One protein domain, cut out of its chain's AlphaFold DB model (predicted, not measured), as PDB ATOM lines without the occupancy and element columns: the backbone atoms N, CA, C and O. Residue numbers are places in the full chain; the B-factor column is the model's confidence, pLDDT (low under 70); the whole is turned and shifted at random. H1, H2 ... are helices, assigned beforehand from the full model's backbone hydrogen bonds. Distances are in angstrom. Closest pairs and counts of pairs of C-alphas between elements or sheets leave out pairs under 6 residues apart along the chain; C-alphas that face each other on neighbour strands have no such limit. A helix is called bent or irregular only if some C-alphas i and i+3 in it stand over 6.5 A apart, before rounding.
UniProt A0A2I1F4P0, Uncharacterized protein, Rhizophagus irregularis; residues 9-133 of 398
ATOM      1  N   GLN A   9     263.151 -84.467  18.252       74.94
ATOM      2  CA  GLN A   9     264.083 -83.350  18.089       74.94
ATOM      3  C   GLN A   9     265.492 -83.691  18.587       74.94
ATOM      4  O   GLN A   9     266.480 -83.371  17.935       74.94
ATOM      5  N   SER A  10     265.593 -84.330  19.753       78.94
ATOM      6  CA  SER A  10     266.878 -84.763  20.296       78.94
ATOM      7  C   SER A  10     267.467 -85.911  19.478       78.94
ATOM      8  O   SER A  10     268.676 -85.941  19.280       78.94
ATOM      9  N   PHE A  11     266.631 -86.819  18.965       77.12
ATOM     10  CA  PHE A  11     267.064 -87.891  18.067       77.12
ATOM     11  C   PHE A  11     267.708 -87.334  16.790       77.12
ATOM     12  O   PHE A  11     268.838 -87.703  16.475       77.12
ATOM     13  N   ASP A  12     267.057 -86.378  16.125       77.19
ATOM     14  CA  ASP A  12     267.589 -85.726  14.922       77.19
ATOM     15  C   ASP A  12     268.928 -85.022  15.196       77.19
ATOM     16  O   ASP A  12     269.858 -85.097  14.391       77.19
ATOM     17  N   ILE A  13     269.060 -84.372  16.361       78.75
ATOM     18  CA  ILE A  13     270.321 -83.747  16.788       78.75
ATOM     19  C   ILE A  13     271.418 -84.804  16.957       78.75
ATOM     20  O   ILE A  13     272.526 -84.606  16.459       78.75
ATOM     21  N   PHE A  14     271.134 -85.923  17.627       79.50
ATOM     22  CA  PHE A  14     272.124 -86.986  17.822       79.50
ATOM     23  C   PHE A  14     272.559 -87.621  16.500       79.50
ATOM     24  O   PHE A  14     273.758 -87.822  16.295       79.50
ATOM     25  N   MET A  15     271.618 -87.868  15.587       79.00
ATOM     26  CA  MET A  15     271.924 -88.381  14.251       79.00
ATOM     27  C   MET A  15     272.791 -87.395  13.465       79.00
ATOM     28  O   MET A  15     273.856 -87.766  12.973       79.00
ATOM     29  N   SER A  16     272.412 -86.115  13.445       84.06
ATOM     30  CA  SER A  16     273.187 -85.067  12.775       84.06
ATOM     31  C   SER A  16     274.599 -84.920  13.354       84.06
ATOM     32  O   SER A  16     275.560 -84.729  12.602       84.06
ATOM     33  N   MET A  17     274.761 -85.044  14.675       82.12
ATOM     34  CA  MET A  17     276.076 -85.026  15.322       82.12
ATOM     35  C   MET A  17     276.942 -86.217  14.897       82.12
ATOM     36  O   MET A  17     278.124 -86.026  14.609       82.12
ATOM     37  N   ALA A  18     276.370 -87.422  14.838       80.25
ATOM     38  CA  ALA A  18     277.086 -88.624  14.419       80.25
ATOM     39  C   ALA A  18     277.550 -88.527  12.956       80.25
ATOM     40  O   ALA A  18     278.724 -88.754  12.662       80.25
ATOM     41  N   GLU A  19     276.665 -88.107  12.050       81.00
ATOM     42  CA  GLU A  19     276.994 -87.897  10.635       81.00
ATOM     43  C   GLU A  19     278.073 -86.824  10.456       81.00
ATOM     44  O   GLU A  19     279.064 -87.030   9.748       81.00
ATOM     45  N   SER A  20     277.925 -85.695  11.155       85.06
ATOM     46  CA  SER A  20     278.883 -84.587  11.100       85.06
ATOM     47  C   SER A  20     280.266 -84.999  11.604       85.06
ATOM     48  O   SER A  20     281.273 -84.557  11.052       85.06
ATOM     49  N   LEU A  21     280.335 -85.861  12.624       84.19
ATOM     50  CA  LEU A  21     281.591 -86.390  13.148       84.19
ATOM     51  C   LEU A  21     282.312 -87.256  12.110       84.19
ATOM     52  O   LEU A  21     283.506 -87.067  11.876       84.19
ATOM     53  N   VAL A  22     281.594 -88.169  11.449       84.12
ATOM     54  CA  VAL A  22     282.165 -89.016  10.389       84.12
ATOM     55  C   VAL A  22     282.650 -88.160   9.216       84.12
ATOM     56  O   VAL A  22     283.775 -88.337   8.745       84.12
ATOM     57  N   MET A  23     281.850 -87.177   8.792       85.06
ATOM     58  CA  MET A  23     282.252 -86.224   7.754       85.06
ATOM     59  C   MET A  23     283.503 -85.435   8.145       85.06
ATOM     60  O   MET A  23     284.396 -85.259   7.318       85.06
ATOM     61  N   LEU A  24     283.595 -84.975   9.396       85.31
ATOM     62  CA  LEU A  24     284.753 -84.235   9.890       85.31
ATOM     63  C   LEU A  24     286.032 -85.078   9.812       85.31
ATOM     64  O   LEU A  24     287.055 -84.578   9.343       85.31
ATOM     65  N   ILE A  25     285.969 -86.353  10.210       84.81
ATOM     66  CA  ILE A  25     287.108 -87.277  10.113       84.81
ATOM     67  C   ILE A  25     287.530 -87.445   8.648       84.81
ATOM     68  O   ILE A  25     288.718 -87.356   8.344       84.81
ATOM     69  N   LYS A  26     286.573 -87.622   7.726       82.56
ATOM     70  CA  LYS A  26     286.868 -87.788   6.294       82.56
ATOM     71  C   LYS A  26     287.500 -86.537   5.679       82.56
ATOM     72  O   LYS A  26     288.505 -86.628   4.982       82.56
ATOM     73  N   ILE A  27     286.967 -85.357   5.994       86.25
ATOM     74  CA  ILE A  27     287.518 -84.075   5.529       86.25
ATOM     75  C   ILE A  27     288.954 -83.891   6.019       86.25
ATOM     76  O   ILE A  27     289.812 -83.436   5.262       86.25
ATOM     77  N   HIS A  28     289.238 -84.234   7.274       85.00
ATOM     78  CA  HIS A  28     290.604 -84.151   7.776       85.00
ATOM     79  C   HIS A  28     291.542 -85.152   7.107       85.00
ATOM     80  O   HIS A  28     292.643 -84.764   6.724       85.00
ATOM     81  N   GLN A  29     291.099 -86.394   6.912       84.12
ATOM     82  CA  GLN A  29     291.859 -87.399   6.173       84.12
ATOM     83  C   GLN A  29     292.231 -86.904   4.764       84.12
ATOM     84  O   GLN A  29     293.388 -87.024   4.360       84.12
ATOM     85  N   ASP A  30     291.275 -86.320   4.039       84.81
ATOM     86  CA  ASP A  30     291.452 -85.934   2.636       84.81
ATOM     87  C   ASP A  30     292.236 -84.620   2.464       84.81
ATOM     88  O   ASP A  30     293.056 -84.496   1.552       84.81
ATOM     89  N   PHE A  31     292.001 -83.622   3.327       86.88
ATOM     90  CA  PHE A  31     292.536 -82.262   3.149       86.88
ATOM     91  C   PHE A  31     293.605 -81.858   4.169       86.88
ATOM     92  O   PHE A  31     294.424 -80.982   3.874       86.88
ATOM     93  N   TYR A  32     293.631 -82.480   5.347       86.00
ATOM     94  CA  TYR A  32     294.532 -82.129   6.448       86.00
ATOM     95  C   TYR A  32     295.265 -83.347   7.044       86.00
ATOM     96  O   TYR A  32     295.414 -83.420   8.263       86.00
ATOM     97  N   PRO A  33     295.822 -84.270   6.231       77.88
ATOM     98  CA  PRO A  33     296.345 -85.547   6.730       77.88
ATOM     99  C   PRO A  33     297.496 -85.402   7.734       77.88
ATOM    100  O   PRO A  33     297.727 -86.293   8.545       77.88
ATOM    101  N   ASN A  34     298.215 -84.276   7.694       78.50
ATOM    102  CA  ASN A  34     299.345 -83.984   8.574       78.50
ATOM    103  C   ASN A  34     298.945 -83.253   9.870       78.50
ATOM    104  O   ASN A  34     299.802 -83.018  10.724       78.50
ATOM    105  N   TYR A  35     297.679 -82.870  10.031       82.56
ATOM    106  CA  TYR A  35     297.198 -82.178  11.224       82.56
ATOM    107  C   TYR A  35     296.446 -83.160  12.129       82.56
ATOM    108  O   TYR A  35     295.609 -83.904  11.635       82.56
ATOM    109  N   PRO A  36     296.740 -83.204  13.438       81.25
ATOM    110  CA  PRO A  36     296.011 -84.070  14.363       81.25
ATOM    111  C   PRO A  36     294.559 -83.599  14.538       81.25
ATOM    112  O   PRO A  36     294.302 -82.394  14.624       81.25
ATOM    113  N   LEU A  37     293.613 -84.538  14.652       79.31
ATOM    114  CA  LEU A  37     292.225 -84.213  14.986       79.31
ATOM    115  C   LEU A  37     292.042 -84.055  16.497       79.31
ATOM    116  O   LEU A  37     292.012 -85.037  17.238       79.31
ATOM    117  N   PHE A  38     291.837 -82.825  16.956       79.19
ATOM    118  CA  PHE A  38     291.453 -82.538  18.336       79.19
ATOM    119  C   PHE A  38     289.943 -82.313  18.429       79.19
ATOM    120  O   PHE A  38     289.470 -81.194  18.267       79.19
ATOM    121  N   LEU A  39     289.166 -83.371  18.682       73.69
ATOM    122  CA  LEU A  39     287.696 -83.286  18.703       73.69
ATOM    123  C   LEU A  39     287.157 -82.239  19.689       73.69
ATOM    124  O   LEU A  39     286.185 -81.552  19.384       73.69
ATOM    125  N   TRP A  40     287.822 -82.065  20.831       70.38
ATOM    126  CA  TRP A  40     287.460 -81.058  21.832       70.38
ATOM    127  C   TRP A  40     287.658 -79.611  21.349       70.38
ATOM    128  O   TRP A  40     287.001 -78.708  21.856       70.38
ATOM    129  N   GLU A  41     288.486 -79.360  20.330       71.81
ATOM    130  CA  GLU A  41     288.621 -78.018  19.739       71.81
ATOM    131  C   GLU A  41     287.429 -77.628  18.849       71.81
ATOM    132  O   GLU A  41     287.231 -76.444  18.580       71.81
ATOM    133  N   TYR A  42     286.608 -78.598  18.427       74.88
ATOM    134  CA  TYR A  42     285.398 -78.362  17.626       74.88
ATOM    135  C   TYR A  42     284.148 -78.108  18.485       74.88
ATOM    136  O   TYR A  42     283.062 -77.895  17.946       74.88
ATOM    137  N   GLY A  43     284.293 -78.113  19.814       71.06
ATOM    138  CA  GLY A  43     283.229 -77.802  20.766       71.06
ATOM    139  C   GLY A  43     283.099 -76.310  21.099       71.06
ATOM    140  O   GLY A  43     283.883 -75.461  20.676       71.06
ATOM    141  N   THR A  44     282.100 -75.975  21.918       74.50
ATOM    142  CA  THR A  44     281.873 -74.610  22.431       74.50
ATOM    143  C   THR A  44     282.614 -74.312  23.730       74.50
ATOM    144  O   THR A  44     282.531 -73.190  24.230       74.50
ATOM    145  N   GLU A  45     283.371 -75.270  24.263       67.94
ATOM    146  CA  GLU A  45     284.028 -75.183  25.569       67.94
ATOM    147  C   GLU A  45     284.914 -73.935  25.701       67.94
ATOM    148  O   GLU A  45     284.833 -73.200  26.685       67.94
ATOM    149  N   ALA A  46     285.690 -73.604  24.662       66.81
ATOM    150  CA  ALA A  46     286.509 -72.394  24.653       66.81
ATOM    151  C   ALA A  46     285.669 -71.106  24.784       66.81
ATOM    152  O   ALA A  46     286.080 -70.150  25.448       66.81
ATOM    153  N   LEU A  47     284.478 -71.066  24.176       72.88
ATOM    154  CA  LEU A  47     283.558 -69.932  24.292       72.88
ATOM    155  C   LEU A  47     282.923 -69.876  25.680       72.88
ATOM    156  O   LEU A  47     282.840 -68.799  26.272       72.88
ATOM    157  N   GLU A  48     282.513 -71.022  26.218       75.50
ATOM    158  CA  GLU A  48     281.989 -71.135  27.580       75.50
ATOM    159  C   GLU A  48     283.018 -70.667  28.607       75.50
ATOM    160  O   GLU A  48     282.674 -69.909  29.515       75.50
ATOM    161  N   HIS A  49     284.291 -71.000  28.402       70.62
ATOM    162  CA  HIS A  49     285.397 -70.527  29.221       70.62
ATOM    163  C   HIS A  49     285.560 -69.003  29.152       70.62
ATOM    164  O   HIS A  49     285.612 -68.328  30.184       70.62
ATOM    165  N   ILE A  50     285.568 -68.430  27.941       72.44
ATOM    166  CA  ILE A  50     285.623 -66.974  27.742       72.44
ATOM    167  C   ILE A  50     284.460 -66.292  28.468       72.44
ATOM    168  O   ILE A  50     284.667 -65.288  29.158       72.44
ATOM    169  N   PHE A  51     283.245 -66.829  28.359       74.31
ATOM    170  CA  PHE A  51     282.078 -66.290  29.054       74.31
ATOM    171  C   PHE A  51     282.152 -66.485  30.571       74.31
ATOM    172  O   PHE A  51     281.795 -65.567  31.313       74.31
ATOM    173  N   GLY A  52     282.689 -67.609  31.042       71.19
ATOM    174  CA  GLY A  52     282.965 -67.868  32.452       71.19
ATOM    175  C   GLY A  52     283.908 -66.821  33.046       71.19
ATOM    176  O   GLY A  52     283.573 -66.179  34.042       71.19
ATOM    177  N   ILE A  53     285.050 -66.562  32.398       66.44
ATOM    178  CA  ILE A  53     285.991 -65.511  32.820       66.44
ATOM    179  C   ILE A  53     285.333 -64.131  32.729       66.44
ATOM    180  O   ILE A  53     285.506 -63.295  33.619       66.44
ATOM    181  N   SER A  54     284.549 -63.880  31.681       70.94
ATOM    182  CA  SER A  54     283.832 -62.612  31.511       70.94
ATOM    183  C   SER A  54     282.893 -62.335  32.680       70.94
ATOM    184  O   SER A  54     282.939 -61.238  33.237       70.94
ATOM    185  N   ARG A  55     282.140 -63.347  33.135       75.50
ATOM    186  CA  ARG A  55     281.261 -63.235  34.307       75.50
ATOM    187  C   ARG A  55     282.008 -63.024  35.622       75.50
ATOM    188  O   ARG A  55     281.481 -62.383  36.526       75.50
ATOM    189  N   GLN A  56     283.254 -63.488  35.735       66.88
ATOM    190  CA  GLN A  56     284.105 -63.158  36.887       66.88
ATOM    191  C   GLN A  56     284.572 -61.699  36.876       66.88
ATOM    192  O   GLN A  56     284.771 -61.103  37.935       66.88
ATOM    193  N   VAL A  57     284.792 -61.126  35.690       64.50
ATOM    194  CA  VAL A  57     285.135 -59.706  35.552       64.50
ATOM    195  C   VAL A  57     283.908 -58.839  35.824       64.50
ATOM    196  O   VAL A  57     284.040 -57.783  36.443       64.50
ATOM    197  N   MET A  58     282.734 -59.278  35.373       64.31
ATOM    198  CA  MET A  58     281.471 -58.570  35.529       64.31
ATOM    199  C   MET A  58     280.303 -59.550  35.379       64.31
ATOM    200  O   MET A  58     280.157 -60.151  34.322       64.31
ATOM    201  N   ALA A  59     279.490 -59.705  36.428       70.75
ATOM    202  CA  ALA A  59     278.488 -60.774  36.527       70.75
ATOM    203  C   ALA A  59     277.472 -60.780  35.371       70.75
ATOM    204  O   ALA A  59     277.231 -61.834  34.784       70.75
ATOM    205  N   ASP A  60     276.963 -59.601  35.010       74.75
ATOM    206  CA  ASP A  60     276.040 -59.390  33.896       74.75
ATOM    207  C   ASP A  60     276.600 -58.314  32.968       74.75
ATOM    208  O   ASP A  60     277.126 -57.303  33.435       74.75
ATOM    209  N   PHE A  61     276.498 -58.526  31.656       70.69
ATOM    210  CA  PHE A  61     277.034 -57.597  30.667       70.69
ATOM    211  C   PHE A  61     276.187 -57.549  29.400       70.69
ATOM    212  O   PHE A  61     275.730 -58.573  28.892       70.69
ATOM    213  N   ASN A  62     276.018 -56.349  28.848       76.31
ATOM    214  CA  ASN A  62     275.555 -56.186  27.474       76.31
ATOM    215  C   ASN A  62     276.728 -56.309  26.479       76.31
ATOM    216  O   ASN A  62     277.898 -56.364  26.861       76.31
ATOM    217  N   PHE A  63     276.433 -56.334  25.177       65.56
ATOM    218  CA  PHE A  63     277.452 -56.520  24.135       65.56
ATOM    219  C   PHE A  63     278.588 -55.480  24.183       65.56
ATOM    220  O   PHE A  63     279.761 -55.819  24.030       65.56
ATOM    221  N   TYR A  64     278.259 -54.209  24.426       68.81
ATOM    222  CA  TYR A  64     279.253 -53.138  24.496       68.81
ATOM    223  C   TYR A  64     280.148 -53.275  25.730       68.81
ATOM    224  O   TYR A  64     281.345 -52.989  25.684       68.81
ATOM    225  N   GLU A  65     279.586 -53.744  26.837       63.56
ATOM    226  CA  GLU A  65     280.345 -53.990  28.053       63.56
ATOM    227  C   GLU A  65     281.235 -55.234  27.938       63.56
ATOM    228  O   GLU A  65     282.393 -55.167  28.348       63.56
ATOM    229  N   PHE A  66     280.764 -56.308  27.289       72.12
ATOM    230  CA  PHE A  66     281.593 -57.465  26.919       72.12
ATOM    231  C   PHE A  66     282.816 -57.035  26.096       72.12
ATOM    232  O   PHE A  66     283.955 -57.379  26.420       72.12
ATOM    233  N   TYR A  67     282.596 -56.188  25.085       74.62
ATOM    234  CA  TYR A  67     283.666 -55.632  24.257       74.62
ATOM    235  C   TYR A  67     284.704 -54.854  25.087       74.62
ATOM    236  O   TYR A  67     285.910 -54.994  24.882       74.62
ATOM    237  N   LYS A  68     284.264 -54.080  26.088       66.88
ATOM    238  CA  LYS A  68     285.176 -53.347  26.985       66.88
ATOM    239  C   LYS A  68     286.011 -54.259  27.878       66.88
ATOM    240  O   LYS A  68     287.154 -53.916  28.187       66.88
ATOM    241  N   ILE A  69     285.454 -55.380  28.334       69.81
ATOM    242  CA  ILE A  69     286.142 -56.284  29.266       69.81
ATOM    243  C   ILE A  69     287.009 -57.329  28.563       69.81
ATOM    244  O   ILE A  69     287.832 -57.946  29.235       69.81
ATOM    245  N   GLN A  70     286.914 -57.482  27.239       68.06
ATOM    246  CA  GLN A  70     287.640 -58.497  26.469       68.06
ATOM    247  C   GLN A  70     289.145 -58.526  26.777       68.06
ATOM    248  O   GLN A  70     289.691 -59.583  27.077       68.06
ATOM    249  N   LYS A  71     289.820 -57.367  26.797       65.38
ATOM    250  CA  LYS A  71     291.254 -57.312  27.144       65.38
ATOM    251  C   LYS A  71     291.519 -57.857  28.551       65.38
ATOM    252  O   LYS A  71     292.492 -58.569  28.763       65.38
ATOM    253  N   ARG A  72     290.642 -57.561  29.517       63.56
ATOM    254  CA  ARG A  72     290.755 -58.065  30.898       63.56
ATOM    255  C   ARG A  72     290.515 -59.570  30.973       63.56
ATOM    256  O   ARG A  72     291.205 -60.239  31.733       63.56
ATOM    257  N   VAL A  73     289.578 -60.082  30.179       63.81
ATOM    258  CA  VAL A  73     289.290 -61.517  30.046       63.81
ATOM    259  C   VAL A  73     290.503 -62.252  29.482       63.81
ATOM    260  O   VAL A  73     290.956 -63.211  30.093       63.81
ATOM    261  N   MET A  74     291.112 -61.732  28.413       64.38
ATOM    262  CA  MET A  74     292.330 -62.297  27.818       64.38
ATOM    263  C   MET A  74     293.512 -62.310  28.796       64.38
ATOM    264  O   MET A  74     294.235 -63.298  28.888       64.38
ATOM    265  N   TYR A  75     293.723 -61.224  29.547       62.56
ATOM    266  CA  TYR A  75     294.789 -61.199  30.551       62.56
ATOM    267  C   TYR A  75     294.521 -62.171  31.700       62.56
ATOM    268  O   TYR A  75     295.463 -62.803  32.168       62.56
ATOM    269  N   ARG A  76     293.267 -62.313  32.144       64.81
ATOM    270  CA  ARG A  76     292.901 -63.299  33.170       64.81
ATOM    271  C   ARG A  76     293.127 -64.725  32.688       64.81
ATOM    272  O   ARG A  76     293.797 -65.458  33.397       64.81
ATOM    273  N   ASP A  77     292.672 -65.069  31.485       64.44
ATOM    274  CA  ASP A  77     292.928 -66.372  30.855       64.44
ATOM    275  C   ASP A  77     294.433 -66.678  30.805       64.44
ATOM    276  O   ASP A  77     294.884 -67.708  31.305       64.44
ATOM    277  N   LYS A  78     295.244 -65.724  30.328       64.69
ATOM    278  CA  LYS A  78     296.705 -65.873  30.287       64.69
ATOM    279  C   LYS A  78     297.312 -66.094  31.674       64.69
ATOM    280  O   LYS A  78     298.174 -66.954  31.824       64.69
ATOM    281  N   ILE A  79     296.887 -65.330  32.681       63.50
ATOM    282  CA  ILE A  79     297.397 -65.464  34.052       63.50
ATOM    283  C   ILE A  79     297.014 -66.827  34.644       63.50
ATOM    284  O   ILE A  79     297.877 -67.489  35.226       63.50
ATOM    285  N   THR A  80     295.769 -67.264  34.444       61.22
ATOM    286  CA  THR A  80     295.277 -68.576  34.880       61.22
ATOM    287  C   THR A  80     296.081 -69.705  34.234       61.22
ATOM    288  O   THR A  80     296.611 -70.550  34.949       61.22
ATOM    289  N   ARG A  81     296.295 -69.673  32.910       62.38
ATOM    290  CA  ARG A  81     297.099 -70.688  32.196       62.38
ATOM    291  C   ARG A  81     298.565 -70.721  32.620       62.38
ATOM    292  O   ARG A  81     299.186 -71.774  32.601       62.38
ATOM    293  N   THR A  82     299.137 -69.582  33.012       59.62
ATOM    294  CA  THR A  82     300.520 -69.533  33.526       59.62
ATOM    295  C   THR A  82     300.668 -70.056  34.957       59.62
ATOM    296  O   THR A  82     301.778 -70.041  35.486       59.62
ATOM    297  N   GLY A  83     299.575 -70.467  35.615       56.12
ATOM    298  CA  GLY A  83     299.590 -70.930  37.005       56.12
ATOM    299  C   GLY A  83     299.956 -69.840  38.019       56.12
ATOM    300  O   GLY A  83     300.200 -70.136  39.184       56.12
ATOM    301  N   LEU A  84     300.004 -68.567  37.601       50.25
ATOM    302  CA  LEU A  84     300.367 -67.448  38.477       50.25
ATOM    303  C   LEU A  84     299.282 -67.153  39.523       50.25
ATOM    304  O   LEU A  84     299.568 -66.531  40.545       50.25
ATOM    305  N   ILE A  85     298.036 -67.552  39.249       52.94
ATOM    306  CA  ILE A  85     296.892 -67.417  40.152       52.94
ATOM    307  C   ILE A  85     296.063 -68.698  40.055       52.94
ATOM    308  O   ILE A  85     295.501 -68.991  39.003       52.94
ATOM    309  N   ASN A  86     295.932 -69.423  41.168       50.06
ATOM    310  CA  ASN A  86     294.976 -70.520  41.274       50.06
ATOM    311  C   ASN A  86     293.561 -69.939  41.378       50.06
ATOM    312  O   ASN A  86     293.207 -69.313  42.378       50.06
ATOM    313  N   THR A  87     292.747 -70.133  40.340       48.97
ATOM    314  CA  THR A  87     291.318 -69.780  40.349       48.97
ATOM    315  C   THR A  87     290.422 -70.936  40.777       48.97
ATOM    316  O   THR A  87     289.204 -70.822  40.644       48.97
ATOM    317  N   THR A  88     290.988 -72.020  41.320       45.22
ATOM    318  CA  THR A  88     290.243 -73.084  41.999       45.22
ATOM    319  C   THR A  88     289.553 -72.496  43.228       45.22
ATOM    320  O   THR A  88     290.059 -72.545  44.347       45.22
ATOM    321  N   ARG A  89     288.396 -71.869  43.023       45.31
ATOM    322  CA  ARG A  89     287.394 -71.797  44.076       45.31
ATOM    323  C   ARG A  89     286.902 -73.217  44.297       45.31
ATOM    324  O   ARG A  89     286.699 -73.952  43.330       45.31
ATOM    325  N   ASP A  90     286.739 -73.578  45.562       37.81
ATOM    326  CA  ASP A  90     286.115 -74.831  45.956       37.81
ATOM    327  C   ASP A  90     284.841 -75.078  45.141       37.81
ATOM    328  O   ASP A  90     284.075 -74.154  44.854       37.81
ATOM    329  N   ARG A  91     284.625 -76.354  44.804       45.75
ATOM    330  CA  ARG A  91     283.472 -76.954  44.102       45.75
ATOM    331  C   ARG A  91     282.104 -76.711  44.784       45.75
ATOM    332  O   ARG A  91     281.185 -77.504  44.631       45.75
ATOM    333  N   THR A  92     281.949 -75.650  45.569       38.16
ATOM    334  CA  THR A  92     280.778 -75.378  46.412       38.16
ATOM    335  C   THR A  92     279.851 -74.299  45.866       38.16
ATOM    336  O   THR A  92     278.759 -74.125  46.400       38.16
ATOM    337  N   SER A  93     280.203 -73.597  44.787       40.41
ATOM    338  CA  SER A  93     279.264 -72.678  44.137       40.41
ATOM    339  C   SER A  93     278.694 -73.295  42.870       40.41
ATOM    340  O   SER A  93     279.442 -73.578  41.939       40.41
ATOM    341  N   ALA A  94     277.368 -73.409  42.817       38.09
ATOM    342  CA  ALA A  94     276.543 -73.700  41.646       38.09
ATOM    343  C   ALA A  94     276.655 -72.626  40.528       38.09
ATOM    344  O   ALA A  94     275.658 -72.185  39.964       38.09
ATOM    345  N   GLY A  95     277.866 -72.154  40.230       41.25
ATOM    346  CA  GLY A  95     278.195 -71.355  39.058       41.25
ATOM    347  C   GLY A  95     278.804 -72.293  38.028       41.25
ATOM    348  O   GLY A  95     279.992 -72.577  38.105       41.25
ATOM    349  N   GLY A  96     277.975 -72.820  37.128       36.78
ATOM    350  CA  GLY A  96     278.275 -73.932  36.215       36.78
ATOM    351  C   GLY A  96     279.308 -73.676  35.111       36.78
ATOM    352  O   GLY A  96     279.070 -74.069  33.980       36.78
ATOM    353  N   TYR A  97     280.436 -73.039  35.416       46.75
ATOM    354  CA  TYR A  97     281.572 -72.920  34.502       46.75
ATOM    355  C   TYR A  97     282.780 -73.617  35.127       46.75
ATOM    356  O   TYR A  97     283.345 -73.131  36.108       46.75
ATOM    357  N   VAL A  98     283.136 -74.782  34.582       42.19
ATOM    358  CA  VAL A  98     284.365 -75.511  34.920       42.19
ATOM    359  C   VAL A  98     285.526 -74.854  34.163       42.19
ATOM    360  O   VAL A  98     285.384 -74.485  33.001       42.19
ATOM    361  N   PHE A  99     286.650 -74.627  34.846       49.75
ATOM    362  CA  PHE A  99     287.798 -73.852  34.347       49.75
ATOM    363  C   PHE A  99     289.015 -74.729  34.029       49.75
ATOM    364  O   PHE A  99     290.144 -74.260  34.149       49.75
ATOM    365  N   ASP A 100     288.800 -75.971  33.614       46.34
ATOM    366  CA  ASP A 100     289.889 -76.910  33.353       46.34
ATOM    367  C   ASP A 100     290.098 -77.056  31.841       46.34
ATOM    368  O   ASP A 100     289.789 -78.081  31.253       46.34
ATOM    369  N   ILE A 101     290.643 -76.014  31.196       51.03
ATOM    370  CA  ILE A 101     291.411 -76.269  29.971       51.03
ATOM    371  C   ILE A 101     292.735 -76.811  30.482       51.03
ATOM    372  O   ILE A 101     293.586 -76.031  30.919       51.03
ATOM    373  N   ASP A 102     292.862 -78.134  30.503       50.41
ATOM    374  CA  ASP A 102     294.078 -78.823  30.909       50.41
ATOM    375  C   ASP A 102     295.277 -78.185  30.193       50.41
ATOM    376  O   ASP A 102     295.495 -78.336  28.993       50.41
ATOM    377  N   GLY A 103     296.067 -77.408  30.941       47.53
ATOM    378  CA  GLY A 103     297.285 -76.763  30.443       47.53
ATOM    379  C   GLY A 103     298.414 -77.762  30.178       47.53
ATOM    380  O   GLY A 103     299.557 -77.363  29.953       47.53
ATOM    381  N   THR A 104     298.121 -79.060  30.259       53.38
ATOM    382  CA  THR A 104     299.047 -80.141  29.972       53.38
ATOM    383  C   THR A 104     299.161 -80.290  28.461       53.38
ATOM    384  O   THR A 104     298.234 -80.675  27.755       53.38
ATOM    385  N   SER A 105     300.344 -79.974  27.937       59.84
ATOM    386  CA  SER A 105     300.693 -80.342  26.570       59.84
ATOM    387  C   SER A 105     300.537 -81.853  26.418       59.84
ATOM    388  O   SER A 105     301.189 -82.609  27.147       59.84
ATOM    389  N   LEU A 106     299.697 -82.291  25.479       68.19
ATOM    390  CA  LEU A 106     299.563 -83.707  25.161       68.19
ATOM    391  C   LEU A 106     300.941 -84.290  24.804       68.19
ATOM    392  O   LEU A 106     301.696 -83.658  24.057       68.19
ATOM    393  N   PRO A 107     301.293 -85.483  25.319       77.88
ATOM    394  CA  PRO A 107     302.500 -86.183  24.907       77.88
ATOM    395  C   PRO A 107     302.558 -86.318  23.385       77.88
ATOM    396  O   PRO A 107     301.549 -86.616  22.744       77.88
ATOM    397  N   HIS A 108     303.752 -86.156  22.814       77.31
ATOM    398  CA  HIS A 108     303.949 -86.214  21.363       77.31
ATOM    399  C   HIS A 108     303.409 -87.516  20.747       77.31
ATOM    400  O   HIS A 108     302.787 -87.479  19.695       77.31
ATOM    401  N   GLU A 109     303.542 -88.649  21.445       82.75
ATOM    402  CA  GLU A 109     302.995 -89.940  21.008       82.75
ATOM    403  C   GLU A 109     301.469 -89.916  20.813       82.75
ATOM    404  O   GLU A 109     300.963 -90.473  19.842       82.75
ATOM    405  N   ILE A 110     300.724 -89.244  21.699       81.25
ATOM    406  CA  ILE A 110     299.262 -89.128  21.580       81.25
ATOM    407  C   ILE A 110     298.905 -88.253  20.377       81.25
ATOM    408  O   ILE A 110     298.008 -88.596  19.612       81.25
ATOM    409  N   ILE A 111     299.638 -87.156  20.175       79.06
ATOM    410  CA  ILE A 111     299.445 -86.260  19.028       79.06
ATOM    411  C   ILE A 111     299.675 -87.010  17.709       79.06
ATOM    412  O   ILE A 111     298.891 -86.856  16.776       79.06
ATOM    413  N   GLU A 112     300.710 -87.846  17.634       81.75
ATOM    414  CA  GLU A 112     300.985 -88.651  16.440       81.75
ATOM    415  C   GLU A 112     299.893 -89.700  16.188       81.75
ATOM    416  O   GLU A 112     299.484 -89.883  15.045       81.75
ATOM    417  N   ARG A 113     299.329 -90.321  17.237       82.38
ATOM    418  CA  ARG A 113     298.158 -91.207  17.083       82.38
ATOM    419  C   ARG A 113     296.938 -90.461  16.538       82.38
ATOM    420  O   ARG A 113     296.236 -90.997  15.690       82.38
ATOM    421  N   LEU A 114     296.711 -89.213  16.946       80.75
ATOM    422  CA  LEU A 114     295.611 -88.380  16.436       80.75
ATOM    423  C   LEU A 114     295.810 -87.900  14.987       80.75
ATOM    424  O   LEU A 114     294.890 -87.324  14.410       80.75
ATOM    425  N   ARG A 115     296.992 -88.128  14.399       82.50
ATOM    426  CA  ARG A 115     297.278 -87.926  12.969       82.50
ATOM    427  C   ARG A 115     297.070 -89.209  12.150       82.50
ATOM    428  O   ARG A 115     297.227 -89.204  10.932       82.50
ATOM    429  N   THR A 116     296.746 -90.328  12.796       85.88
ATOM    430  CA  THR A 116     296.420 -91.565  12.082       85.88
ATOM    431  C   THR A 116     294.942 -91.580  11.725       85.88
ATOM    432  O   THR A 116     294.087 -91.304  12.564       85.88
ATOM    433  N   TRP A 117     294.650 -91.881  10.462       85.44
ATOM    434  CA  TRP A 117     293.292 -91.860   9.928       85.44
ATOM    435  C   TRP A 117     292.805 -93.281   9.663       85.44
ATOM    436  O   TRP A 117     293.577 -94.078   9.120       85.44
ATOM    437  N   PRO A 118     291.543 -93.597   9.994       85.88
ATOM    438  CA  PRO A 118     290.949 -94.878   9.642       85.88
ATOM    439  C   PRO A 118     290.918 -95.056   8.120       85.88
ATOM    440  O   PRO A 118     290.651 -94.117   7.361       85.88
ATOM    441  N   SER A 119     291.201 -96.270   7.665       85.81
ATOM    442  CA  SER A 119     290.997 -96.655   6.275       85.81
ATOM    443  C   SER A 119     289.507 -96.803   5.964       85.81
ATOM    444  O   SER A 119     288.651 -96.862   6.847       85.81
ATOM    445  N   GLU A 120     289.185 -96.892   4.677       81.00
ATOM    446  CA  GLU A 120     287.810 -97.132   4.232       81.00
ATOM    447  C   GLU A 120     287.243 -98.455   4.776       81.00
ATOM    448  O   GLU A 120     286.054 -98.555   5.068       81.00
ATOM    449  N   ASP A 121     288.092 -99.471   4.947       84.94
ATOM    450  CA  ASP A 121     287.667-100.754   5.501       84.94
ATOM    451  C   ASP A 121     287.483-100.683   7.024       84.94
ATOM    452  O   ASP A 121     286.547-101.291   7.541       84.94
ATOM    453  N   ASP A 122     288.272 -99.858   7.725       85.81
ATOM    454  CA  ASP A 122     288.066 -99.584   9.156       85.81
ATOM    455  C   ASP A 122     286.715 -98.895   9.403       85.81
ATOM    456  O   ASP A 122     286.003 -99.243  10.346       85.81
ATOM    457  N   PHE A 123     286.316 -97.956   8.534       81.00
ATOM    458  CA  PHE A 123     284.995 -97.325   8.606       81.00
ATOM    459  C   PHE A 123     283.862 -98.333   8.412       81.00
ATOM    460  O   PHE A 123     282.912 -98.348   9.195       81.00
ATOM    461  N   LYS A 124     283.951 -99.188   7.385       81.75
ATOM    462  CA  LYS A 124     282.930-100.217   7.128       81.75
ATOM    463  C   LYS A 124     282.795-101.177   8.301       81.75
ATOM    464  O   LYS A 124     281.677-101.525   8.672       81.75
ATOM    465  N   GLU A 125     283.918-101.588   8.882       85.44
ATOM    466  CA  GLU A 125     283.920-102.492  10.024       85.44
ATOM    467  C   GLU A 125     283.324-101.827  11.270       85.44
ATOM    468  O   GLU A 125     282.479-102.425  11.932       85.44
ATOM    469  N   ALA A 126     283.663-100.563  11.544       81.75
ATOM    470  CA  ALA A 126     283.071 -99.806  12.646       81.75
ATOM    471  C   ALA A 126     281.549 -99.635  12.492       81.75
ATOM    472  O   ALA A 126     280.808 -99.824  13.456       81.75
ATOM    473  N   ILE A 127     281.065 -99.342  11.278       81.00
ATOM    474  CA  ILE A 127     279.626 -99.260  10.978       81.00
ATOM    475  C   ILE A 127     278.955-100.618  11.202       81.00
ATOM    476  O   ILE A 127     277.884-100.687  11.805       81.00
ATOM    477  N   ARG A 128     279.587-101.706  10.745       84.50
ATOM    478  CA  ARG A 128     279.073-103.069  10.919       84.50
ATOM    479  C   ARG A 128     278.944-103.433  12.400       84.50
ATOM    480  O   ARG A 128     277.908-103.966  12.784       84.50
ATOM    481  N   ILE A 129     279.968-103.134  13.205       86.38
ATOM    482  CA  ILE A 129     279.976-103.377  14.656       86.38
ATOM    483  C   ILE A 129     278.888-102.544  15.342       86.38
ATOM    484  O   ILE A 129     278.057-103.104  16.053       86.38
ATOM    485  N   GLY A 130     278.832-101.236  15.071       82.50
ATOM    486  CA  GLY A 130     277.830-100.352  15.670       82.50
ATOM    487  C   GLY A 130     276.396-100.761  15.325       82.50
ATOM    488  O   GLY A 130     275.514-100.713  16.177       82.50
ATOM    489  N   TYR A 131     276.163-101.238  14.098       80.81
ATOM    490  CA  TYR A 131     274.868-101.781  13.694       80.81
ATOM    491  C   TYR A 131     274.519-103.076  14.438       80.81
ATOM    492  O   TYR A 131     273.393-103.212  14.912       80.81
ATOM    493  N   SER A 132     275.467-104.012  14.584       81.75
ATOM    494  CA  SER A 132     275.218-105.235  15.360       81.75
ATOM    495  C   SER A 132     274.932-104.944  16.831       81.75
ATOM    496  O   SER A 132     273.991-105.507  17.374       81.75
ATOM    497  N   GLU A 133     275.668-104.022  17.453       84.81
ATOM    498  CA  GLU A 133     275.426-103.619  18.844       84.81
ATOM    499  C   GLU A 133     274.060-102.943  19.002       84.81
ATOM    500  O   GLU A 133     273.339-103.213  19.959       84.81
TER     501      GLU A 133
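What this domain is: This is residues 9 to 133 of the 398 residues of an uncharacterized protein of Rhizophagus irregularis (UniProt A0A2I1F4P0). This is a loose, open string of helices, with the long helix H1 and the helix H6 toward one end of the longest axis and the pair H3 and H4, packed at a wide angle, at the other end. The short H2 lies between H1 and that pair, and the unnamed stretch of residues 82 to 107 leads back from H4 to the short H5. Residues 9 to 20 of H1 and residues 127 to 133 of H6 stick out. The printed part has 125 residues with six named helices, H1 to H6 in order along the chain, and no named strand; the class is all helix. The whole is loose, with a radius of gyration of the C-alphas of 19.5 A and spans of 51 by 40 by 31 A.

How they stand to each other: H1, residues 9 to 31, is the longest helix and touches no helix. H2, residues 39 to 42, is near H1, with 5 pairs of C-alphas within 10 A. H3, residues 45 to 57, and H2 meet only through their link. H4, residues 63 to 81, touches H3, and their closest C-alphas are those of Ser 54 and Val 73, 5.8 A apart. Their lines stand about perpendicular, at 76 degrees. H4 is irregular, with C-alphas 68 and 71 being 7.3 A apart, and has a kink of 47 degrees near residue 70. H5, residues 108 to 113, and H6, residues 120 to 133, are apart from each other and from H1. Every O i to N i+4 pair is within hydrogen-bond range in H1, H3, H5 and H6, against 13 of 15 in H4, while H2 is too short for such a pair.

Where its parts are: H1 runs 32.2 A from C-alpha 9 at (264.083, -83.350, 18.089) to C-alpha 31 at (292.536, -82.262, 3.149). H4 spans 25.5 A, H6 20.2 A and H3 18.5 A from first to last C-alpha; H5 and H2 are short, at 8.8 A and 5.5 A. H6 ends at C-alpha 133, at (275.426, -103.619, 18.844).

The domain as a whole: The two C-alphas farthest apart are those of Lys 68 and Ser 132, at 54.1 A. Without the stretches that stand free, the body has 106 residues and spans 52 by 29 by 26 A. The printed part has no cut. The links from H2 to H3 and from H3 to H4 are tight, those from H1 to H2 and from H5 to H6 are short, and that from H4 to H5 is long, with 26 residues. The mean pLDDT of the printed part is 70.8; 48 residues are under 70, among them residues 68 to 106.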